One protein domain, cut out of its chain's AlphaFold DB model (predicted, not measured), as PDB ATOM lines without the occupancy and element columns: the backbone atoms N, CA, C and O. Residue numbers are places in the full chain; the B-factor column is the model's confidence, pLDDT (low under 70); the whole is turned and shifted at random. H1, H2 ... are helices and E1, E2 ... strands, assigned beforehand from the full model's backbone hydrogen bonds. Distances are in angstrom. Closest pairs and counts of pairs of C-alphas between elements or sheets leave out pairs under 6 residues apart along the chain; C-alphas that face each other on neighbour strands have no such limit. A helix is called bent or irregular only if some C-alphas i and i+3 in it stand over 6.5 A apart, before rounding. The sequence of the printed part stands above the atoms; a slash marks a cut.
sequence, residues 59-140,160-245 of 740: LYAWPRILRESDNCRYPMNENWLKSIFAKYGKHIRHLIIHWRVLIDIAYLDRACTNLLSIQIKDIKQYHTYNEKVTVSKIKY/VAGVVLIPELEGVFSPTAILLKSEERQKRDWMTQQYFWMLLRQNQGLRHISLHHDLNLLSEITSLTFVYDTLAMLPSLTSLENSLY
ATOM      1  N   LEU A  59     226.005 233.964 148.115       94.62
ATOM      2  CA  LEU A  59     224.887 233.024 148.063       94.62
ATOM      3  C   LEU A  59     225.228 231.728 147.311       94.62
ATOM      4  O   LEU A  59     226.103 231.663 146.445       94.62
ATOM      5  N   TYR A  60     224.460 230.676 147.605       92.81
ATOM      6  CA  TYR A  60     224.518 229.377 146.924       92.81
ATOM      7  C   TYR A  60     225.923 228.735 146.939       92.81
ATOM      8  O   TYR A  60     226.555 228.629 147.987       92.81
ATOM      9  N   ALA A  61     226.397 228.246 145.786       93.75
ATOM     10  CA  ALA A  61     227.686 227.573 145.648       93.75
ATOM     11  C   ALA A  61     228.880 228.539 145.518       93.75
ATOM     12  O   ALA A  61     230.020 228.088 145.649       93.75
ATOM     13  N   TRP A  62     228.649 229.840 145.291       95.81
ATOM     14  CA  TRP A  62     229.716 230.821 145.052       95.81
ATOM     15  C   TRP A  62     230.753 230.888 146.181       95.81
ATOM     16  O   TRP A  62     231.936 230.752 145.868       95.81
ATOM     17  N   PRO A  63     230.384 230.960 147.479       96.44
ATOM     18  CA  PRO A  63     231.373 230.999 148.556       96.44
ATOM     19  C   PRO A  63     232.281 229.770 148.619       96.44
ATOM     20  O   PRO A  63     233.387 229.865 149.145       96.44
ATOM     21  N   ARG A  64     231.815 228.605 148.143       96.00
ATOM     22  CA  ARG A  64     232.640 227.392 148.053       96.00
ATOM     23  C   ARG A  64     233.588 227.487 146.861       96.00
ATOM     24  O   ARG A  64     234.793 227.368 147.046       96.00
ATOM     25  N   ILE A  65     233.048 227.790 145.679       95.94
ATOM     26  CA  ILE A  65     233.805 227.913 144.424       95.94
ATOM     27  C   ILE A  65     234.928 228.951 144.558       95.94
ATOM     28  O   ILE A  65     236.080 228.674 144.245       95.94
ATOM     29  N   LEU A  66     234.612 230.140 145.075       96.31
ATOM     30  CA  LEU A  66     235.555 231.258 145.191       96.31
ATOM     31  C   LEU A  66     236.581 231.052 146.306       96.31
ATOM     32  O   LEU A  66     237.695 231.566 146.234       96.31
ATOM     33  N   ARG A  67     236.248 230.258 147.327       95.94
ATOM     34  CA  ARG A  67     237.221 229.848 148.346       95.94
ATOM     35  C   ARG A  67     238.301 228.948 147.762       95.94
ATOM     36  O   ARG A  67     239.433 229.013 148.221       95.94
ATOM     37  N   GLU A  68     237.942 228.123 146.788       94.88
ATOM     38  CA  GLU A  68     238.811 227.112 146.184       94.88
ATOM     39  C   GLU A  68     239.417 227.571 144.847       94.88
ATOM     40  O   GLU A  68     240.233 226.859 144.269       94.88
ATOM     41  N   SER A  69     239.084 228.774 144.362       93.75
ATOM     42  CA  SER A  69     239.463 229.240 143.019       93.75
ATOM     43  C   SER A  69     240.968 229.433 142.813       93.75
ATOM     44  O   SER A  69     241.442 229.454 141.676       93.75
ATOM     45  N   ASP A  70     241.720 229.610 143.899       90.50
ATOM     46  CA  ASP A  70     243.180 229.729 143.901       90.50
ATOM     47  C   ASP A  70     243.899 228.394 144.168       90.50
ATOM     48  O   ASP A  70     245.132 228.340 144.175       90.50
ATOM     49  N   ASN A  71     243.147 227.309 144.363       90.06
ATOM     50  CA  ASN A  71     243.682 225.963 144.465       90.06
ATOM     51  C   ASN A  71     243.777 225.348 143.065       90.06
ATOM     52  O   ASN A  71     242.773 224.976 142.460       90.06
ATOM     53  N   CYS A  72     245.000 225.190 142.552       84.19
ATOM     54  CA  CYS A  72     245.244 224.623 141.222       84.19
ATOM     55  C   CYS A  72     244.732 223.183 141.052       84.19
ATOM     56  O   CYS A  72     244.562 222.735 139.921       84.19
ATOM     57  N   ARG A  73     244.474 222.463 142.153       89.00
ATOM     58  CA  ARG A  73     243.916 221.104 142.127       89.00
ATOM     59  C   ARG A  73     242.406 221.084 141.911       89.00
ATOM     60  O   ARG A  73     241.863 220.024 141.620       89.00
ATOM     61  N   TYR A  74     241.727 222.218 142.079       88.88
ATOM     62  CA  TYR A  74     240.281 222.286 141.937       88.88
ATOM     63  C   TYR A  74     239.890 222.597 140.482       88.88
ATOM     64  O   TYR A  74     240.467 223.506 139.876       88.88
ATOM     65  N   PRO A  75     238.908 221.884 139.895       89.00
ATOM     66  CA  PRO A  75     238.510 222.097 138.501       89.00
ATOM     67  C   PRO A  75     237.895 223.485 138.268       89.00
ATOM     68  O   PRO A  75     238.022 224.042 137.181       89.00
ATOM     69  N   MET A  76     237.267 224.074 139.293       92.06
ATOM     70  CA  MET A  76     236.652 225.409 139.239       92.06
ATOM     71  C   MET A  76     237.637 226.506 139.669       92.06
ATOM     72  O   MET A  76     237.381 227.274 140.595       92.06
ATOM     73  N   ASN A  77     238.797 226.548 139.019       93.06
ATOM     74  CA  ASN A  77     239.836 227.545 139.277       93.06
ATOM     75  C   ASN A  77     239.534 228.913 138.618       93.06
ATOM     76  O   ASN A  77     238.504 229.110 137.971       93.06
ATOM     77  N   GLU A  78     240.453 229.874 138.754       92.88
ATOM     78  CA  GLU A  78     240.322 231.217 138.162       92.88
ATOM     79  C   GLU A  78     240.086 231.205 136.637       92.88
ATOM     80  O   GLU A  78     239.308 232.011 136.132       92.88
ATOM     81  N   ASN A  79     240.689 230.274 135.888       94.31
ATOM     82  CA  ASN A  79     240.483 230.176 134.436       94.31
ATOM     83  C   ASN A  79     239.083 229.663 134.091       94.31
ATOM     84  O   ASN A  79     238.469 230.135 133.133       94.31
ATOM     85  N   TRP A  80     238.558 228.727 134.885       95.56
ATOM     86  CA  TRP A  80     237.168 228.305 134.761       95.56
ATOM     87  C   TRP A  80     236.230 229.494 134.999       95.56
ATOM     88  O   TRP A  80     235.357 229.750 134.169       95.56
ATOM     89  N   LEU A  81     236.462 230.289 136.049       96.25
ATOM     90  CA  LEU A  81     235.662 231.487 136.319       96.25
ATOM     91  C   LEU A  81     235.713 232.504 135.169       96.25
ATOM     92  O   LEU A  81     234.663 232.989 134.750       96.25
ATOM     93  N   LYS A  82     236.901 232.769 134.613       95.88
ATOM     94  CA  LYS A  82     237.078 233.600 133.408       95.88
ATOM     95  C   LYS A  82     236.249 233.083 132.240       95.88
ATOM     96  O   LYS A  82     235.464 233.823 131.660       95.88
ATOM     97  N   SER A  83     236.308 231.779 131.955       96.44
ATOM     98  CA  SER A  83     235.516 231.178 130.872       96.44
ATOM     99  C   SER A  83     234.001 231.330 131.075       96.44
ATOM    100  O   SER A  83     233.261 231.582 130.123       96.44
ATOM    101  N   ILE A  84     233.537 231.235 132.324       96.69
ATOM    102  CA  ILE A  84     232.131 231.407 132.691       96.69
ATOM    103  C   ILE A  84     231.696 232.862 132.498       96.69
ATOM    104  O   ILE A  84     230.650 233.107 131.895       96.69
ATOM    105  N   PHE A  85     232.500 233.827 132.945       97.06
ATOM    106  CA  PHE A  85     232.216 235.248 132.750       97.06
ATOM    107  C   PHE A  85     232.319 235.650 131.277       97.06
ATOM    108  O   PHE A  85     231.434 236.337 130.783       97.06
ATOM    109  N   ALA A  86     233.296 235.155 130.524       96.50
ATOM    110  CA  ALA A  86     233.354 235.365 129.082       96.50
ATOM    111  C   ALA A  86     232.085 234.843 128.376       96.50
ATOM    112  O   ALA A  86     231.554 235.495 127.476       96.50
ATOM    113  N   LYS A  87     231.555 233.691 128.814       96.62
ATOM    114  CA  LYS A  87     230.347 233.089 128.234       96.62
ATOM    115  C   LYS A  87     229.059 233.830 128.615       96.62
ATOM    116  O   LYS A  87     228.215 234.058 127.747       96.62
ATOM    117  N   TYR A  88     228.889 234.188 129.888       97.50
ATOM    118  CA  TYR A  88     227.607 234.671 130.422       97.50
ATOM    119  C   TYR A  88     227.620 236.112 130.944       97.50
ATOM    120  O   TYR A  88     226.560 236.666 131.216       97.50
ATOM    121  N   GLY A  89     228.778 236.762 131.036       97.31
ATOM    122  CA  GLY A  89     228.938 238.087 131.645       97.31
ATOM    123  C   GLY A  89     228.106 239.184 130.988       97.31
ATOM    124  O   GLY A  89     227.610 240.079 131.668       97.31
ATOM    125  N   LYS A  90     227.831 239.057 129.683       97.12
ATOM    126  CA  LYS A  90     226.934 239.963 128.950       97.12
ATOM    127  C   LYS A  90     225.491 239.956 129.463       97.12
ATOM    128  O   LYS A  90     224.744 240.883 129.141       97.12
ATOM    129  N   HIS A  91     225.087 238.934 130.218       97.62
ATOM    130  CA  HIS A  91     223.771 238.826 130.853       97.62
ATOM    131  C   HIS A  91     223.751 239.396 132.272       97.62
ATOM    132  O   HIS A  91     222.677 239.725 132.761       97.62
ATOM    133  N   ILE A  92     224.911 239.602 132.899       98.19
ATOM    134  CA  ILE A  92     224.994 240.155 134.250       98.19
ATOM    135  C   ILE A  92     224.575 241.629 134.211       98.19
ATOM    136  O   ILE A  92     225.114 242.435 133.445       98.19
ATOM    137  N   ARG A  93     223.573 241.982 135.017       98.06
ATOM    138  CA  ARG A  93     223.079 243.355 135.219       98.06
ATOM    139  C   ARG A  93     223.345 243.842 136.635       98.06
ATOM    140  O   ARG A  93     223.606 245.027 136.822       98.06
ATOM    141  N   HIS A  94     223.314 242.943 137.611       98.25
ATOM    142  CA  HIS A  94     223.524 243.258 139.018       98.25
ATOM    143  C   HIS A  94     224.653 242.395 139.574       98.25
ATOM    144  O   HIS A  94     224.597 241.168 139.495       98.25
ATOM    145  N   LEU A  95     225.682 243.036 140.125       98.19
ATOM    146  CA  LEU A  95     226.866 242.359 140.642       98.19
ATOM    147  C   LEU A  95     227.113 242.769 142.099       98.19
ATOM    148  O   LEU A  95     227.461 243.918 142.367       98.19
ATOM    149  N   ILE A  96     226.914 241.839 143.033       98.25
ATOM    150  CA  ILE A  96     227.170 242.002 144.469       98.25
ATOM    151  C   ILE A  96     228.420 241.191 144.811       98.25
ATOM    152  O   ILE A  96     228.440 239.972 144.636       98.25
ATOM    153  N   ILE A  97     229.467 241.885 145.253       98.06
ATOM    154  CA  ILE A  97     230.813 241.338 145.398       98.06
ATOM    155  C   ILE A  97     231.266 241.417 146.850       98.06
ATOM    156  O   ILE A  97     231.447 242.503 147.408       98.06
ATOM    157  N   HIS A  98     231.554 240.250 147.400       97.44
ATOM    158  CA  HIS A  98     232.247 240.036 148.656       97.44
ATOM    159  C   HIS A  98     233.644 239.443 148.434       97.44
ATOM    160  O   HIS A  98     234.538 239.604 149.260       97.44
ATOM    161  N   TRP A  99     233.878 238.801 147.289       96.81
ATOM    162  CA  TRP A  99     235.148 238.188 146.928       96.81
ATOM    163  C   TRP A  99     235.865 239.009 145.861       96.81
ATOM    164  O   TRP A  99     235.479 239.041 144.694       96.81
ATOM    165  N   ARG A 100     237.001 239.598 146.232       95.38
ATOM    166  CA  ARG A 100     237.825 240.435 145.339       95.38
ATOM    167  C   ARG A 100     238.188 239.778 143.994       95.38
ATOM    168  O   ARG A 100     238.360 240.486 143.013       95.38
ATOM    169  N   VAL A 101     238.278 238.444 143.927       95.69
ATOM    170  CA  VAL A 101     238.595 237.713 142.686       95.69
ATOM    171  C   VAL A 101     237.564 237.983 141.585       95.69
ATOM    172  O   VAL A 101     237.923 238.034 140.412       95.69
ATOM    173  N   LEU A 102     236.298 238.235 141.942       96.69
ATOM    174  CA  LEU A 102     235.264 238.569 140.965       96.69
ATOM    175  C   LEU A 102     235.428 239.964 140.361       96.69
ATOM    176  O   LEU A 102     234.978 240.168 139.238       96.69
ATOM    177  N   ILE A 103     236.097 240.899 141.044       96.94
ATOM    178  CA  ILE A 103     236.456 242.198 140.454       96.94
ATOM    179  C   ILE A 103     237.434 241.969 139.297       96.94
ATOM    180  O   ILE A 103     237.207 242.475 138.197       96.94
ATOM    181  N   ASP A 104     238.480 241.167 139.538       96.00
ATOM    182  CA  ASP A 104     239.491 240.829 138.530       96.00
ATOM    183  C   ASP A 104     238.825 240.197 137.297       96.00
ATOM    184  O   ASP A 104     239.030 240.644 136.169       96.00
ATOM    185  N   ILE A 105     237.983 239.183 137.522       96.31
ATOM    186  CA  ILE A 105     237.327 238.418 136.453       96.31
ATOM    187  C   ILE A 105     236.314 239.273 135.679       96.31
ATOM    188  O   ILE A 105     236.286 239.226 134.450       96.31
ATOM    189  N   ALA A 106     235.491 240.067 136.371       96.81
ATOM    190  CA  ALA A 106     234.461 240.878 135.724       96.81
ATOM    191  C   ALA A 106     235.053 241.911 134.751       96.81
ATOM    192  O   ALA A 106     234.437 242.206 133.723       96.81
ATOM    193  N   TYR A 107     236.240 242.440 135.066       96.06
ATOM    194  CA  TYR A 107     236.921 243.435 134.247       96.06
ATOM    195  C   TYR A 107     237.803 242.827 133.143       96.06
ATOM    196  O   TYR A 107     237.691 243.243 131.989       96.06
ATOM    197  N   LEU A 108     238.676 241.863 133.473       92.25
ATOM    198  CA  LEU A 108     239.743 241.391 132.574       92.25
ATOM    199  C   LEU A 108     239.228 240.883 131.223       92.25
ATOM    200  O   LEU A 108     239.808 241.204 130.187       92.25
ATOM    201  N   ASP A 109     238.109 240.162 131.223       87.94
ATOM    202  CA  ASP A 109     237.535 239.593 130.000       87.94
ATOM    203  C   ASP A 109     236.557 240.547 129.298       87.94
ATOM    204  O   ASP A 109     235.900 240.168 128.328       87.94
ATOM    205  N   ARG A 110     236.406 241.782 129.808       91.94
ATOM    206  CA  ARG A 110     235.350 242.733 129.410       91.94
ATOM    207  C   ARG A 110     233.970 242.070 129.357       91.94
ATOM    208  O   ARG A 110     233.114 242.437 128.556       91.94
ATOM    209  N   ALA A 111     233.771 241.081 130.219       91.56
ATOM    210  CA  ALA A 111     232.605 240.222 130.241       91.56
ATOM    211  C   ALA A 111     231.350 241.010 130.638       91.56
ATOM    212  O   ALA A 111     230.298 240.895 130.008       91.56
ATOM    213  N   CYS A 112     231.481 241.858 131.659       96.94
ATOM    214  CA  CYS A 112     230.390 242.632 132.240       96.94
ATOM    215  C   CYS A 112     230.331 244.044 131.630       96.94
ATOM    216  O   CYS A 112     230.914 244.988 132.162       96.94
ATOM    217  N   THR A 113     229.640 244.184 130.496       96.31
ATOM    218  CA  THR A 113     229.527 245.443 129.718       96.31
ATOM    219  C   THR A 113     228.230 246.223 129.922       96.31
ATOM    220  O   THR A 113     228.138 247.368 129.492       96.31
ATOM    221  N   ASN A 114     227.225 245.612 130.548       97.06
ATOM    222  CA  ASN A 114     225.876 246.168 130.667       97.06
ATOM    223  C   ASN A 114     225.400 246.202 132.128       97.06
ATOM    224  O   ASN A 114     224.222 245.982 132.408       97.06
ATOM    225  N   LEU A 115     226.309 246.429 133.077       98.38
ATOM    226  CA  LEU A 115     225.961 246.498 134.492       98.38
ATOM    227  C   LEU A 115     225.032 247.690 134.760       98.38
ATOM    228  O   LEU A 115     225.315 248.829 134.396       98.38
ATOM    229  N   LEU A 116     223.931 247.407 135.452       98.50
ATOM    230  CA  LEU A 116     222.991 248.386 135.997       98.50
ATOM    231  C   LEU A 116     223.253 248.638 137.483       98.50
ATOM    232  O   LEU A 116     222.947 249.717 137.990       98.50
ATOM    233  N   SER A 117     223.816 247.659 138.191       98.56
ATOM    234  CA  SER A 117     224.164 247.787 139.600       98.56
ATOM    235  C   SER A 117     225.455 247.056 139.932       98.56
ATOM    236  O   SER A 117     225.658 245.920 139.504       98.56
ATOM    237  N   ILE A 118     226.291 247.695 140.745       98.44
ATOM    238  CA  ILE A 118     227.474 247.082 141.344       98.44
ATOM    239  C   ILE A 118     227.537 247.436 142.828       98.44
ATOM    240  O   ILE A 118     227.400 248.597 143.210       98.44
ATOM    241  N   GLN A 119     227.712 246.429 143.674       98.31
ATOM    242  CA  GLN A 119     227.788 246.590 145.120       98.31
ATOM    243  C   GLN A 119     229.004 245.847 145.640       98.31
ATOM    244  O   GLN A 119     229.176 244.666 145.351       98.31
ATOM    245  N   ILE A 120     229.827 246.525 146.427       97.25
ATOM    246  CA  ILE A 120     230.897 245.892 147.187       97.25
ATOM    247  C   ILE A 120     230.432 245.754 148.632       97.25
ATOM    248  O   ILE A 120     229.861 246.704 149.169       97.25
ATOM    249  N   LYS A 121     230.662 244.602 149.267       95.94
ATOM    250  CA  LYS A 121     230.292 244.351 150.668       95.94
ATOM    251  C   LYS A 121     231.325 243.462 151.348       95.94
ATOM    252  O   LYS A 121     231.775 242.488 150.768       95.94
ATOM    253  N   ASP A 122     231.709 243.804 152.574       92.69
ATOM    254  CA  ASP A 122     232.429 242.912 153.496       92.69
ATOM    255  C   ASP A 122     233.659 242.152 152.942       92.69
ATOM    256  O   ASP A 122     233.961 241.056 153.415       92.69
ATOM    257  N   ILE A 123     234.424 242.720 151.992       94.38
ATOM    258  CA  ILE A 123     235.587 242.047 151.364       94.38
ATOM    259  C   ILE A 123     236.561 241.479 152.406       94.38
ATOM    260  O   ILE A 123     237.166 240.428 152.193       94.38
ATOM    261  N   LYS A 124     236.710 242.137 153.560       91.38
ATOM    262  CA  LYS A 124     237.619 241.684 154.624       91.38
ATOM    263  C   LYS A 124     237.256 240.328 155.226       91.38
ATOM    264  O   LYS A 124     238.110 239.708 155.846       91.38
ATOM    265  N   GLN A 125     235.994 239.915 155.123       89.88
ATOM    266  CA  GLN A 125     235.492 238.688 155.742       89.88
ATOM    267  C   GLN A 125     235.731 237.460 154.850       89.88
ATOM    268  O   GLN A 125     235.725 236.324 155.335       89.88
ATOM    269  N   TYR A 126     235.977 237.675 153.554       91.31
ATOM    270  CA  TYR A 126     236.054 236.619 152.555       91.31
ATOM    271  C   TYR A 126     237.482 236.442 152.050       91.31
ATOM    272  O   TYR A 126     238.115 237.344 151.507       91.31
ATOM    273  N   HIS A 127     237.988 235.227 152.248       91.94
ATOM    274  CA  HIS A 127     239.358 234.852 151.935       91.94
ATOM    275  C   HIS A 127     239.384 233.544 151.162       91.94
ATOM    276  O   HIS A 127     238.741 232.564 151.569       91.94
ATOM    277  N   THR A 128     240.175 233.518 150.091       92.81
ATOM    278  CA  THR A 128     240.496 232.290 149.356       92.81
ATOM    279  C   THR A 128     241.312 231.330 150.226       92.81
ATOM    280  O   THR A 128     241.767 231.675 151.324       92.81
ATOM    281  N   TYR A 129     241.496 230.093 149.776       92.88
ATOM    282  CA  TYR A 129     242.226 229.088 150.534       92.88
ATOM    283  C   TYR A 129     243.670 229.527 150.807       92.88
ATOM    284  O   TYR A 129     244.096 229.541 151.968       92.88
ATOM    285  N   ASN A 130     244.406 229.986 149.786       90.00
ATOM    286  CA  ASN A 130     245.794 230.415 149.978       90.00
ATOM    287  C   ASN A 130     245.882 231.670 150.855       90.00
ATOM    288  O   ASN A 130     246.847 231.830 151.605       90.00
ATOM    289  N   GLU A 131     244.868 232.538 150.821       89.56
ATOM    290  CA  GLU A 131     244.768 233.693 151.716       89.56
ATOM    291  C   GLU A 131     244.652 233.275 153.170       89.56
ATOM    292  O   GLU A 131     245.430 233.734 154.005       89.56
ATOM    293  N   LYS A 132     243.725 232.360 153.474       90.88
ATOM    294  CA  LYS A 132     243.552 231.839 154.834       90.88
ATOM    295  C   LYS A 132     244.819 231.157 155.332       90.88
ATOM    296  O   LYS A 132     245.222 231.393 156.472       90.88
ATOM    297  N   VAL A 133     245.473 230.360 154.486       90.44
ATOM    298  CA  VAL A 133     246.749 229.707 154.815       90.44
ATOM    299  C   VAL A 133     247.838 230.748 155.086       90.44
ATOM    300  O   VAL A 133     248.565 230.624 156.070       90.44
ATOM    301  N   THR A 134     247.929 231.802 154.272       86.88
ATOM    302  CA  THR A 134     248.923 232.877 154.441       86.88
ATOM    303  C   THR A 134     248.689 233.662 155.729       86.88
ATOM    304  O   THR A 134     249.609 233.800 156.534       86.88
ATOM    305  N   VAL A 135     247.452 234.096 155.984       84.62
ATOM    306  CA  VAL A 135     247.070 234.791 157.224       84.62
ATOM    307  C   VAL A 135     247.358 233.918 158.446       84.62
ATOM    308  O   VAL A 135     247.893 234.408 159.439       84.62
ATOM    309  N   SER A 136     247.063 232.618 158.372       87.56
ATOM    310  CA  SER A 136     247.336 231.676 159.463       87.56
ATOM    311  C   SER A 136     248.839 231.527 159.711       87.56
ATOM    312  O   SER A 136     249.281 231.676 160.847       87.56
ATOM    313  N   LYS A 137     249.654 231.336 158.664       87.06
ATOM    314  CA  LYS A 137     251.124 231.258 158.782       87.06
ATOM    315  C   LYS A 137     251.721 232.501 159.445       87.06
ATOM    316  O   LYS A 137     252.642 232.370 160.247       87.06
ATOM    317  N   ILE A 138     251.196 233.690 159.145       80.75
ATOM    318  CA  ILE A 138     251.661 234.940 159.765       80.75
ATOM    319  C   ILE A 138     251.244 235.012 161.242       80.75
ATOM    320  O   ILE A 138     252.061 235.377 162.089       80.75
ATOM    321  N   LYS A 139     250.013 234.593 161.577       80.69
ATOM    322  CA  LYS A 139     249.544 234.514 162.971       80.69
ATOM    323  C   LYS A 139     250.407 233.568 163.815       80.69
ATOM    324  O   LYS A 139     250.825 233.958 164.898       80.69
ATOM    325  N   TYR A 140     250.727 232.373 163.309       81.25
ATOM    326  CA  TYR A 140     251.519 231.376 164.047       81.25
ATOM    327  C   TYR A 140     253.006 231.727 164.175       81.25
ATOM    328  O   TYR A 140     253.644 231.331 165.143       81.25
ATOM    329  N   VAL A 160     253.593 247.921 148.464       90.62
ATOM    330  CA  VAL A 160     254.180 247.678 147.144       90.62
ATOM    331  C   VAL A 160     253.149 248.002 146.070       90.62
ATOM    332  O   VAL A 160     252.108 247.352 145.981       90.62
ATOM    333  N   ALA A 161     253.435 249.023 145.261       90.25
ATOM    334  CA  ALA A 161     252.622 249.361 144.098       90.25
ATOM    335  C   ALA A 161     252.821 248.321 142.980       90.25
ATOM    336  O   ALA A 161     253.931 247.831 142.753       90.25
ATOM    337  N   GLY A 162     251.736 247.981 142.288       91.25
ATOM    338  CA  GLY A 162     251.774 247.203 141.051       91.25
ATOM    339  C   GLY A 162     251.928 248.094 139.815       91.25
ATOM    340  O   GLY A 162     252.156 249.300 139.913       91.25
ATOM    341  N   VAL A 163     251.770 247.496 138.634       94.88
ATOM    342  CA  VAL A 163     251.760 248.231 137.361       94.88
ATOM    343  C   VAL A 163     250.522 249.134 137.307       94.88
ATOM    344  O   VAL A 163     249.425 248.725 137.687       94.88
ATOM    345  N   VAL A 164     250.687 250.373 136.855       96.44
ATOM    346  CA  VAL A 164     249.558 251.267 136.569       96.44
ATOM    347  C   VAL A 164     248.968 250.868 135.213       96.44
ATOM    348  O   VAL A 164     249.688 250.809 134.219       96.44
ATOM    349  N   LEU A 165     247.677 250.538 135.175       94.62
ATOM    350  CA  LEU A 165     247.000 249.988 133.996       94.62
ATOM    351  C   LEU A 165     246.773 251.016 132.892       94.62
ATOM    352  O   LEU A 165     246.857 250.671 131.716       94.62
ATOM    353  N   ILE A 166     246.446 252.249 133.276       94.38
ATOM    354  CA  ILE A 166     246.230 253.373 132.362       94.38
ATOM    355  C   ILE A 166     246.840 254.649 132.966       94.38
ATOM    356  O   ILE A 166     246.792 254.802 134.192       94.38
ATOM    357  N   PRO A 167     247.390 255.571 132.155       96.00
ATOM    358  CA  PRO A 167     248.054 256.781 132.651       96.00
ATOM    359  C   PRO A 167     247.190 257.641 133.584       96.00
ATOM    360  O   PRO A 167     247.696 258.245 134.521       96.00
ATOM    361  N   GLU A 168     245.870 257.658 133.397       95.12
ATOM    362  CA  GLU A 168     244.928 258.437 134.209       95.12
ATOM    363  C   GLU A 168     244.821 257.958 135.666       95.12
ATOM    364  O   GLU A 168     244.207 258.641 136.487       95.12
ATOM    365  N   LEU A 169     245.364 256.779 135.987       95.12
ATOM    366  CA  LEU A 169     245.426 256.239 137.348       95.12
ATOM    367  C   LEU A 169     246.764 256.532 138.038       95.12
ATOM    368  O   LEU A 169     246.932 256.202 139.217       95.12
ATOM    369  N   GLU A 170     247.718 257.151 137.342       95.88
ATOM    370  CA  GLU A 170     249.000 257.524 137.925       95.88
ATOM    371  C   GLU A 170     248.799 258.553 139.049       95.88
ATOM    372  O   GLU A 170     248.149 259.584 138.885       95.88
ATOM    373  N   GLY A 171     249.310 258.237 140.241       94.25
ATOM    374  CA  GLY A 171     249.173 259.088 141.426       94.25
ATOM    375  C   GLY A 171     247.776 259.127 142.060       94.25
ATOM    376  O   GLY A 171     247.620 259.804 143.072       94.25
ATOM    377  N   VAL A 172     246.785 258.402 141.522       95.50
ATOM    378  CA  VAL A 172     245.411 258.322 142.068       95.50
ATOM    379  C   VAL A 172     245.315 257.395 143.281       95.50
ATOM    380  O   VAL A 172     244.477 257.603 144.162       95.50
ATOM    381  N   PHE A 173     246.165 256.369 143.328       94.75
ATOM    382  CA  PHE A 173     246.174 255.362 144.385       94.75
ATOM    383  C   PHE A 173     247.482 255.399 145.179       94.75
ATOM    384  O   PHE A 173     248.556 255.638 144.623       94.75
ATOM    385  N   SER A 174     247.403 255.104 146.474       93.69
ATOM    386  CA  SER A 174     248.539 254.796 147.344       93.69
ATOM    387  C   SER A 174     248.430 253.346 147.828       93.69
ATOM    388  O   SER A 174     247.352 252.892 148.226       93.69
ATOM    389  N   PRO A 175     249.517 252.559 147.773       90.31
ATOM    390  CA  PRO A 175     249.454 251.165 148.180       90.31
ATOM    391  C   PRO A 175     249.288 251.090 149.703       90.31
ATOM    392  O   PRO A 175     250.086 251.659 150.453       90.31
ATOM    393  N   THR A 176     248.263 250.375 150.172       84.75
ATOM    394  CA  THR A 176     247.992 250.244 151.608       84.75
ATOM    395  C   THR A 176     248.987 249.272 152.234       84.75
ATOM    396  O   THR A 176     248.989 248.073 151.941       84.75
ATOM    397  N   ALA A 177     249.827 249.777 153.135       76.88
ATOM    398  CA  ALA A 177     250.720 248.955 153.939       76.88
ATOM    399  C   ALA A 177     249.911 248.115 154.938       76.88
ATOM    400  O   ALA A 177     249.529 248.591 156.006       76.88
ATOM    401  N   ILE A 178     249.635 246.855 154.604       73.69
ATOM    402  CA  ILE A 178     248.975 245.925 155.523       73.69
ATOM    403  C   ILE A 178     250.013 244.910 155.981       73.69
ATOM    404  O   ILE A 178     250.474 244.090 155.189       73.69
ATOM    405  N   LEU A 179     250.329 244.949 157.280       67.88
ATOM    406  CA  LEU A 179     251.357 244.142 157.963       67.88
ATOM    407  C   LEU A 179     251.225 242.617 157.754       67.88
ATOM    408  O   LEU A 179     252.117 241.864 158.121       67.88
ATOM    409  N   LEU A 180     250.117 242.151 157.172       76.81
ATOM    410  CA  LEU A 180     249.761 240.740 157.019       76.81
ATOM    411  C   LEU A 180     249.626 240.286 155.548       76.81
ATOM    412  O   LEU A 180     249.003 239.256 155.293       76.81
ATOM    413  N   LYS A 181     250.158 241.035 154.568       84.06
ATOM    414  CA  LYS A 181     250.059 240.697 153.130       84.06
ATOM    415  C   LYS A 181     251.435 240.495 152.488       84.06
ATOM    416  O   LYS A 181     252.308 241.341 152.661       84.06
ATOM    417  N   SER A 182     251.602 239.420 151.704       86.44
ATOM    418  CA  SER A 182     252.803 239.228 150.867       86.44
ATOM    419  C   SER A 182     252.917 240.318 149.796       86.44
ATOM    420  O   SER A 182     251.928 240.979 149.468       86.44
ATOM    421  N   GLU A 183     254.106 240.506 149.229       88.06
ATOM    422  CA  GLU A 183     254.335 241.493 148.168       88.06
ATOM    423  C   GLU A 183     253.477 241.216 146.924       88.06
ATOM    424  O   GLU A 183     252.830 242.120 146.397       88.06
ATOM    425  N   GLU A 184     253.402 239.960 146.480       89.00
ATOM    426  CA  GLU A 184     252.584 239.545 145.333       89.00
ATOM    427  C   GLU A 184     251.110 239.846 145.582       89.00
ATOM    428  O   GLU A 184     250.377 240.259 144.683       89.00
ATOM    429  N   ARG A 185     250.675 239.670 146.832       88.88
ATOM    430  CA  ARG A 185     249.324 240.014 147.242       88.88
ATOM    431  C   ARG A 185     249.101 241.522 147.181       88.88
ATOM    432  O   ARG A 185     248.111 241.939 146.594       88.88
ATOM    433  N   GLN A 186     250.000 242.339 147.720       90.81
ATOM    434  CA  GLN A 186     249.866 243.797 147.631       90.81
ATOM    435  C   GLN A 186     249.804 244.272 146.170       90.81
ATOM    436  O   GLN A 186     248.918 245.051 145.824       90.81
ATOM    437  N   LYS A 187     250.641 243.707 145.288       92.50
ATOM    438  CA  LYS A 187     250.577 243.957 143.839       92.50
ATOM    439  C   LYS A 187     249.229 243.550 143.248       92.50
ATOM    440  O   LYS A 187     248.659 244.314 142.479       92.50
ATOM    441  N   ARG A 188     248.688 242.380 143.606       92.50
ATOM    442  CA  ARG A 188     247.363 241.949 143.130       92.50
ATOM    443  C   ARG A 188     246.257 242.876 143.620       92.50
ATOM    444  O   ARG A 188     245.453 243.298 142.809       92.50
ATOM    445  N   ASP A 189     246.238 243.214 144.904       93.56
ATOM    446  CA  ASP A 189     245.241 244.116 145.488       93.56
ATOM    447  C   ASP A 189     245.270 245.503 144.814       93.56
ATOM    448  O   ASP A 189     244.219 246.054 144.485       93.56
ATOM    449  N   TRP A 190     246.468 246.009 144.504       94.44
ATOM    450  CA  TRP A 190     246.665 247.220 143.705       94.44
ATOM    451  C   TRP A 190     246.046 247.110 142.302       94.44
ATOM    452  O   TRP A 190     245.375 248.034 141.843       94.44
ATOM    453  N   MET A 191     246.238 245.984 141.611       95.94
ATOM    454  CA  MET A 191     245.620 245.742 140.300       95.94
ATOM    455  C   MET A 191     244.096 245.623 140.403       95.94
ATOM    456  O   MET A 191     243.382 246.244 139.619       95.94
ATOM    457  N   THR A 192     243.599 244.885 141.398       96.25
ATOM    458  CA  THR A 192     242.168 244.689 141.650       96.25
ATOM    459  C   THR A 192     241.456 246.022 141.878       96.25
ATOM    460  O   THR A 192     240.377 246.241 141.326       96.25
ATOM    461  N   GLN A 193     242.062 246.952 142.626       96.06
ATOM    462  CA  GLN A 193     241.485 248.285 142.799       96.06
ATOM    463  C   GLN A 193     241.349 249.016 141.457       96.06
ATOM    464  O   GLN A 193     240.301 249.592 141.167       96.06
ATOM    465  N   GLN A 194     242.387 248.992 140.618       96.81
ATOM    466  CA  GLN A 194     242.326 249.648 139.312       96.81
ATOM    467  C   GLN A 194     241.256 249.009 138.414       96.81
ATOM    468  O   GLN A 194     240.468 249.730 137.802       96.81
ATOM    469  N   TYR A 195     241.157 247.674 138.399       97.62
ATOM    470  CA  TYR A 195     240.105 246.945 137.685       97.62
ATOM    471  C   TYR A 195     238.702 247.350 138.135       97.62
ATOM    472  O   TYR A 195     237.837 247.559 137.287       97.62
ATOM    473  N   PHE A 196     238.478 247.543 139.438       97.69
ATOM    474  CA  PHE A 196     237.197 248.024 139.951       97.69
ATOM    475  C   PHE A 196     236.810 249.383 139.352       97.69
ATOM    476  O   PHE A 196     235.723 249.529 138.791       97.69
ATOM    477  N   TRP A 197     237.700 250.377 139.409       97.69
ATOM    478  CA  TRP A 197     237.400 251.718 138.891       97.69
ATOM    479  C   TRP A 197     237.248 251.748 137.368       97.69
ATOM    480  O   TRP A 197     236.407 252.482 136.844       97.69
ATOM    481  N   MET A 198     238.008 250.924 136.646       97.31
ATOM    482  CA  MET A 198     237.840 250.771 135.202       97.31
ATOM    483  C   MET A 198     236.518 250.077 134.848       97.31
ATOM    484  O   MET A 198     235.849 250.496 133.903       97.31
ATOM    485  N   LEU A 199     236.092 249.085 135.634       97.69
ATOM    486  CA  LEU A 199     234.800 248.421 135.473       97.69
ATOM    487  C   LEU A 199     233.635 249.405 135.645       97.69
ATOM    488  O   LEU A 199     232.684 249.352 134.863       97.69
ATOM    489  N   LEU A 200     233.724 250.335 136.605       97.75
ATOM    490  CA  LEU A 200     232.738 251.415 136.744       97.75
ATOM    491  C   LEU A 200     232.671 252.269 135.470       97.75
ATOM    492  O   LEU A 200     231.594 252.442 134.905       97.75
ATOM    493  N   ARG A 201     233.820 252.748 134.978       97.19
ATOM    494  CA  ARG A 201     233.899 253.606 133.779       97.19
ATOM    495  C   ARG A 201     233.405 252.917 132.504       97.19
ATOM    496  O   ARG A 201     232.835 253.578 131.641       97.19
ATOM    497  N   GLN A 202     233.607 251.606 132.386       97.12
ATOM    498  CA  GLN A 202     233.144 250.813 131.244       97.12
ATOM    499  C   GLN A 202     231.610 250.715 131.175       97.12
ATOM    500  O   GLN A 202     231.057 250.540 130.092       97.12
ATOM    501  N   ASN A 203     230.913 250.844 132.307       98.00
ATOM    502  CA  ASN A 203     229.477 250.607 132.409       98.00
ATOM    503  C   ASN A 203     228.699 251.921 132.608       98.00
ATOM    504  O   ASN A 203     228.166 252.197 133.681       98.00
ATOM    505  N   GLN A 204     228.564 252.722 131.546       97.75
ATOM    506  CA  GLN A 204     227.841 254.012 131.578       97.75
ATOM    507  C   GLN A 204     226.344 253.887 131.944       97.75
ATOM    508  O   GLN A 204     225.709 254.867 132.342       97.75
ATOM    509  N   GLY A 205     225.779 252.681 131.816       97.81
ATOM    510  CA  GLY A 205     224.405 252.349 132.201       97.81
ATOM    511  C   GLY A 205     224.192 252.108 133.700       97.81
ATOM    512  O   GLY A 205     223.056 251.839 134.095       97.81
ATOM    513  N   LEU A 206     225.237 252.202 134.533       98.62
ATOM    514  CA  LEU A 206     225.136 252.002 135.979       98.62
ATOM    515  C   LEU A 206     224.137 252.980 136.608       98.62
ATOM    516  O   LEU A 206     224.237 254.197 136.458       98.62
ATOM    517  N   ARG A 207     223.181 252.420 137.351       98.50
ATOM    518  CA  ARG A 207     222.130 253.149 138.073       98.50
ATOM    519  C   ARG A 207     222.325 253.138 139.577       98.50
ATOM    520  O   ARG A 207     221.858 254.067 140.236       98.50
ATOM    521  N   HIS A 208     222.977 252.104 140.102       98.44
ATOM    522  CA  HIS A 208     223.230 251.925 141.526       98.44
ATOM    523  C   HIS A 208     224.672 251.483 141.786       98.44
ATOM    524  O   HIS A 208     225.117 250.475 141.232       98.44
ATOM    525  N   ILE A 209     225.368 252.197 142.668       98.19
ATOM    526  CA  ILE A 209     226.719 251.858 143.126       98.19
ATOM    527  C   ILE A 209     226.725 251.786 144.652       98.19
ATOM    528  O   ILE A 209     226.248 252.716 145.297       98.19
ATOM    529  N   SER A 210     227.317 250.731 145.217       97.81
ATOM    530  CA  SER A 210     227.633 250.644 146.648       97.81
ATOM    531  C   SER A 210     229.142 250.478 146.864       97.81
ATOM    532  O   SER A 210     229.734 249.474 146.459       97.81
ATOM    533  N   LEU A 211     229.776 251.496 147.454       97.12
ATOM    534  CA  LEU A 211     231.208 251.574 147.750       97.12
ATOM    535  C   LEU A 211     231.456 251.221 149.222       97.12
ATOM    536  O   LEU A 211     231.131 252.005 150.120       97.12
ATOM    537  N   HIS A 212     232.062 250.063 149.484       96.00
ATOM    538  CA  HIS A 212     232.363 249.625 150.850       96.00
ATOM    539  C   HIS A 212     233.707 250.150 151.369       96.00
ATOM    540  O   HIS A 212     234.672 250.129 150.611       96.00
ATOM    541  N   HIS A 213     233.822 250.501 152.657       94.31
ATOM    542  CA  HIS A 213     235.098 250.882 153.297       94.31
ATOM    543  C   HIS A 213     236.208 249.837 153.158       94.31
ATOM    544  O   HIS A 213     237.386 250.194 153.132       94.31
ATOM    545  N   ASP A 214     235.851 248.562 153.003       93.75
ATOM    546  CA  ASP A 214     236.828 247.495 152.788       93.75
ATOM    547  C   ASP A 214     237.576 247.611 151.448       93.75
ATOM    548  O   ASP A 214     238.630 246.996 151.305       93.75
ATOM    549  N   LEU A 215     237.116 248.427 150.487       94.19
ATOM    550  CA  LEU A 215     237.909 248.735 149.287       94.19
ATOM    551  C   LEU A 215     239.240 249.425 149.637       94.19
ATOM    552  O   LEU A 215     240.229 249.205 148.943       94.19
ATOM    553  N   ASN A 216     239.324 250.162 150.756       93.12
ATOM    554  CA  ASN A 216     240.594 250.738 151.235       93.12
ATOM    555  C   ASN A 216     241.625 249.671 151.643       93.12
ATOM    556  O   ASN A 216     242.818 249.964 151.761       93.12
ATOM    557  N   LEU A 217     241.190 248.422 151.855       90.56
ATOM    558  CA  LEU A 217     242.105 247.309 152.089       90.56
ATOM    559  C   LEU A 217     242.865 246.918 150.820       90.56
ATOM    560  O   LEU A 217     243.904 246.269 150.944       90.56
ATOM    561  N   LEU A 218     242.351 247.251 149.631       91.12
ATOM    562  CA  LEU A 218     243.008 246.956 148.360       91.12
ATOM    563  C   LEU A 218     244.098 247.993 148.068       91.12
ATOM    564  O   LEU A 218     245.274 247.652 147.947       91.12
ATOM    565  N   SER A 219     243.710 249.264 148.046       89.75
ATOM    566  CA  SER A 219     244.612 250.414 148.064       89.75
ATOM    567  C   SER A 219     243.858 251.644 148.575       89.75
ATOM    568  O   SER A 219     242.629 251.710 148.496       89.75
ATOM    569  N   GLU A 220     244.578 252.642 149.068       92.44
ATOM    570  CA  GLU A 220     244.006 253.936 149.429       92.44
ATOM    571  C   GLU A 220     243.899 254.814 148.171       92.44
ATOM    572  O   GLU A 220     244.709 254.709 147.248       92.44
ATOM    573  N   ILE A 221     242.860 255.647 148.090       92.31
ATOM    574  CA  ILE A 221     242.728 256.655 147.034       92.31
ATOM    575  C   ILE A 221     243.241 257.978 147.580       92.31
ATOM    576  O   ILE A 221     242.697 258.515 148.542       92.31
ATOM    577  N   THR A 222     244.264 258.524 146.934       93.75
ATOM    578  CA  THR A 222     244.881 259.809 147.293       93.75
ATOM    579  C   THR A 222     244.100 260.997 146.729       93.75
ATOM    580  O   THR A 222     244.201 262.109 147.243       93.75
ATOM    581  N   SER A 223     243.307 260.771 145.676       95.00
ATOM    582  CA  SER A 223     242.631 261.816 144.908       95.00
ATOM    583  C   SER A 223     241.107 261.662 144.925       95.00
ATOM    584  O   SER A 223     240.526 260.884 144.170       95.00
ATOM    585  N   LEU A 224     240.419 262.449 145.760       95.19
ATOM    586  CA  LEU A 224     238.947 262.484 145.764       95.19
ATOM    587  C   LEU A 224     238.367 263.085 144.473       95.19
ATOM    588  O   LEU A 224     237.237 262.762 144.110       95.19
ATOM    589  N   THR A 225     239.121 263.929 143.757       96.50
ATOM    590  CA  THR A 225     238.680 264.480 142.464       96.50
ATOM    591  C   THR A 225     238.456 263.371 141.446       96.50
ATOM    592  O   THR A 225     237.407 263.359 140.811       96.50
ATOM    593  N   PHE A 226     239.346 262.375 141.401       96.38
ATOM    594  CA  PHE A 226     239.184 261.191 140.557       96.38
ATOM    595  C   PHE A 226     237.882 260.425 140.845       96.38
ATOM    596  O   PHE A 226     237.210 259.971 139.913       96.38
ATOM    597  N   VAL A 227     237.503 260.294 142.122       96.94
ATOM    598  CA  VAL A 227     236.242 259.646 142.520       96.94
ATOM    599  C   VAL A 227     235.058 260.441 141.980       96.94
ATOM    600  O   VAL A 227     234.187 259.873 141.324       96.94
ATOM    601  N   TYR A 228     235.047 261.760 142.187       97.50
ATOM    602  CA  TYR A 228     233.984 262.615 141.665       97.50
ATOM    603  C   TYR A 228     233.907 262.600 140.135       97.50
ATOM    604  O   TYR A 228     232.806 262.558 139.599       97.50
ATOM    605  N   ASP A 229     235.044 262.647 139.435       97.69
ATOM    606  CA  ASP A 229     235.098 262.591 137.969       97.69
ATOM    607  C   ASP A 229     234.548 261.257 137.457       97.69
ATOM    608  O   ASP A 229     233.726 261.229 136.547       97.69
ATOM    609  N   THR A 230     234.929 260.146 138.092       97.44
ATOM    610  CA  THR A 230     234.449 258.818 137.696       97.44
ATOM    611  C   THR A 230     232.944 258.665 137.914       97.44
ATOM    612  O   THR A 230     232.265 258.114 137.053       97.44
ATOM    613  N   LEU A 231     232.398 259.186 139.017       97.94
ATOM    614  CA  LEU A 231     230.950 259.180 139.250       97.94
ATOM    615  C   LEU A 231     230.203 260.116 138.284       97.94
ATOM    616  O   LEU A 231     229.112 259.776 137.836       97.94
ATOM    617  N   ALA A 232     230.793 261.259 137.916       97.94
ATOM    618  CA  ALA A 232     230.215 262.200 136.952       97.94
ATOM    619  C   ALA A 232     230.097 261.618 135.533       97.94
ATOM    620  O   ALA A 232     229.219 262.019 134.771       97.94
ATOM    621  N   MET A 233     230.944 260.645 135.180       97.75
ATOM    622  CA  MET A 233     230.877 259.927 133.900       97.75
ATOM    623  C   MET A 233     229.687 258.959 133.792       97.75
ATOM    624  O   MET A 233     229.497 258.352 132.738       97.75
ATOM    625  N   LEU A 234     228.897 258.785 134.856       98.19
ATOM    626  CA  LEU A 234     227.786 257.838 134.915       98.19
ATOM    627  C   LEU A 234     226.446 258.589 134.868       98.19
ATOM    628  O   LEU A 234     225.836 258.841 135.910       98.19
ATOM    629  N   PRO A 235     225.940 258.945 133.670       97.50
ATOM    630  CA  PRO A 235     224.761 259.803 133.538       97.50
ATOM    631  C   PRO A 235     223.498 259.173 134.138       97.50
ATOM    632  O   PRO A 235     222.611 259.882 134.615       97.50
ATOM    633  N   SER A 236     223.431 257.839 134.155       97.94
ATOM    634  CA  SER A 236     222.293 257.076 134.678       97.94
ATOM    635  C   SER A 236     222.358 256.823 136.187       97.94
ATOM    636  O   SER A 236     221.462 256.160 136.714       97.94
ATOM    637  N   LEU A 237     223.383 257.316 136.895       98.50
ATOM    638  CA  LEU A 237     223.577 257.031 138.313       98.50
ATOM    639  C   LEU A 237     222.493 257.709 139.162       98.50
ATOM    640  O   LEU A 237     222.514 258.910 139.402       98.50
ATOM    641  N   THR A 238     221.547 256.908 139.647       98.25
ATOM    642  CA  THR A 238     220.417 257.380 140.467       98.25
ATOM    643  C   THR A 238     220.577 257.066 141.948       98.25
ATOM    644  O   THR A 238     219.931 257.705 142.775       98.25
ATOM    645  N   SER A 239     221.423 256.101 142.306       98.44
ATOM    646  CA  SER A 239     221.606 255.649 143.681       98.44
ATOM    647  C   SER A 239     223.082 255.431 143.985       98.44
ATOM    648  O   SER A 239     223.754 254.676 143.285       98.44
ATOM    649  N   LEU A 240     223.572 256.046 145.057       97.94
ATOM    650  CA  LEU A 240     224.938 255.870 145.536       97.94
ATOM    651  C   LEU A 240     224.925 255.578 147.032       97.94
ATOM    652  O   LEU A 240     224.505 256.409 147.833       97.94
ATOM    653  N   GLU A 241     225.433 254.414 147.401       97.56
ATOM    654  CA  GLU A 241     225.792 254.088 148.771       97.56
ATOM    655  C   GLU A 241     227.305 254.189 148.901       97.56
ATOM    656  O   GLU A 241     228.061 253.547 148.181       97.56
ATOM    657  N   ASN A 242     227.773 255.031 149.803       96.50
ATOM    658  CA  ASN A 242     229.179 255.292 149.994       96.50
ATOM    659  C   ASN A 242     229.519 255.127 151.467       96.50
ATOM    660  O   ASN A 242     229.126 255.921 152.318       96.50
ATOM    661  N   SER A 243     230.291 254.093 151.759       95.12
ATOM    662  CA  SER A 243     230.959 253.920 153.043       95.12
ATOM    663  C   SER A 243     232.473 254.070 152.952       95.12
ATOM    664  O   SER A 243     233.160 254.005 153.964       95.12
ATOM    665  N   LEU A 244     232.986 254.275 151.739       93.44
ATOM    666  CA  LEU A 244     234.404 254.219 151.443       93.44
ATOM    667  C   LEU A 244     235.152 255.487 151.865       93.44
ATOM    668  O   LEU A 244     236.178 255.393 152.540       93.44
ATOM    669  N   TYR A 245     234.626 256.660 151.502       91.75
ATOM    670  CA  TYR A 245     235.260 257.948 151.795       91.75
ATOM    671  C   TYR A 245     234.280 258.964 152.355       91.75
ATOM    672  O   TYR A 245     233.083 258.931 152.085       91.75
TER     673      TYR A 245
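This is residues 59 to 140 and 160 to 245 of the 740 residues of an uncharacterized protein of Linnemannia elongata AG-77 (UniProt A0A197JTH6). A small wall of four short parallel strands, E1 to E4, is only grazed by two helices, H3 and the long H5, which cross each other at a steep tilt on one side of it. On that same side H7 lies toward the E4 edge and H2 beyond the E1 edge, and H4 lies far out at one end of the whole. There are 168 residues printed, with seven named helices and four named strands in the order H1 H2 E1 H3 E2 H4 H5 E3 H6 H7 E4; the sheet's order is E1 E2 E3 E4, all parallel. The class is mixed, helices and strands, and the whole is compact, with a radius of gyration of the C-alphas of 15.7 A and spans of 47 by 35 by 26 A.

Find C-alpha 62 at (229.716, 230.821, 145.052), where H1 begins; it runs to residue 68. H2, residues 78 to 91, is 19.6 A long and irregular: C-alphas 87 and 90 are 7.7 A apart. Next come E1, residues 94 to 97, H3, residues 101 to 108, E2, residues 117 to 120, and H4, residues 129 to 140, 16.6 A long. After the cut, H5 runs 28.7 A from C-alpha 183 at (254.335, 241.493, 148.168) to residue 202. Then read E3, residues 208 to 211, H6, residues 213 to 217, H7, residues 224 to 232, and E4, residues 239 to 242, ending at (229.179, 255.292, 149.994).

Start at the sheet: look for N 95 and O 117 at 3.0 A between E1 and E2, N 210 and O 118 at 2.9 A between E2 and E3, and N 211 and O 241 at 2.8 A between E3 and E4. E1, H3, E2 and E3, H6 H7, E4 are strand-helix-strand units, parallel neighbour strands with helices between, each with a right-handed crossover. H3 only grazes the sheet with residues 102 to 106, and H5 with residues 196 to 200. H3 touches H5, whose residues 192 to 199 alone take part, at a steep tilt of 55 degrees; the closest C-alphas, of Tyr 107 and Leu 199, are 5.6 A apart. H2 touches H3 at Lys 82 and Ile 105, their closest C-alphas, 5.7 A apart. H5, with residues 197 to 201 alone, only just touches H7, with 3 pairs of C-alphas within 8 A, the closest those of Arg 201 and Thr 230 at 6.5 A. H1 and H4 are close but not clearly touching, the closest C-alphas, of Arg 67 and Tyr 129, being 5.5 A apart. H5 and H6 are close but not clearly touching, at 7.4 A between the C-alphas of Gln 193 and Leu 215. In H1, H3, H4, H5 and H7 every O i to N i+4 pair is within hydrogen-bond range; H2 has 8 of 10, and H6 has 0 of 1 but 2 of 2 O i to N i+3 pairs.

The two C-alphas farthest apart, of Tyr 140 and Pro 235, are 49.5 A apart. Residues 141 to 159 are not printed, and C-alphas 140 and 160 stand 23.6 A apart across the cut. Look next at residues 160 to 182, which hold no named element; their residues 173 to 174 pair antiparallel with residues 220 to 221. Of the links that are printed whole, none is long. The mean pLDDT of the printed part is 93.9, and residue 179 alone is under 70.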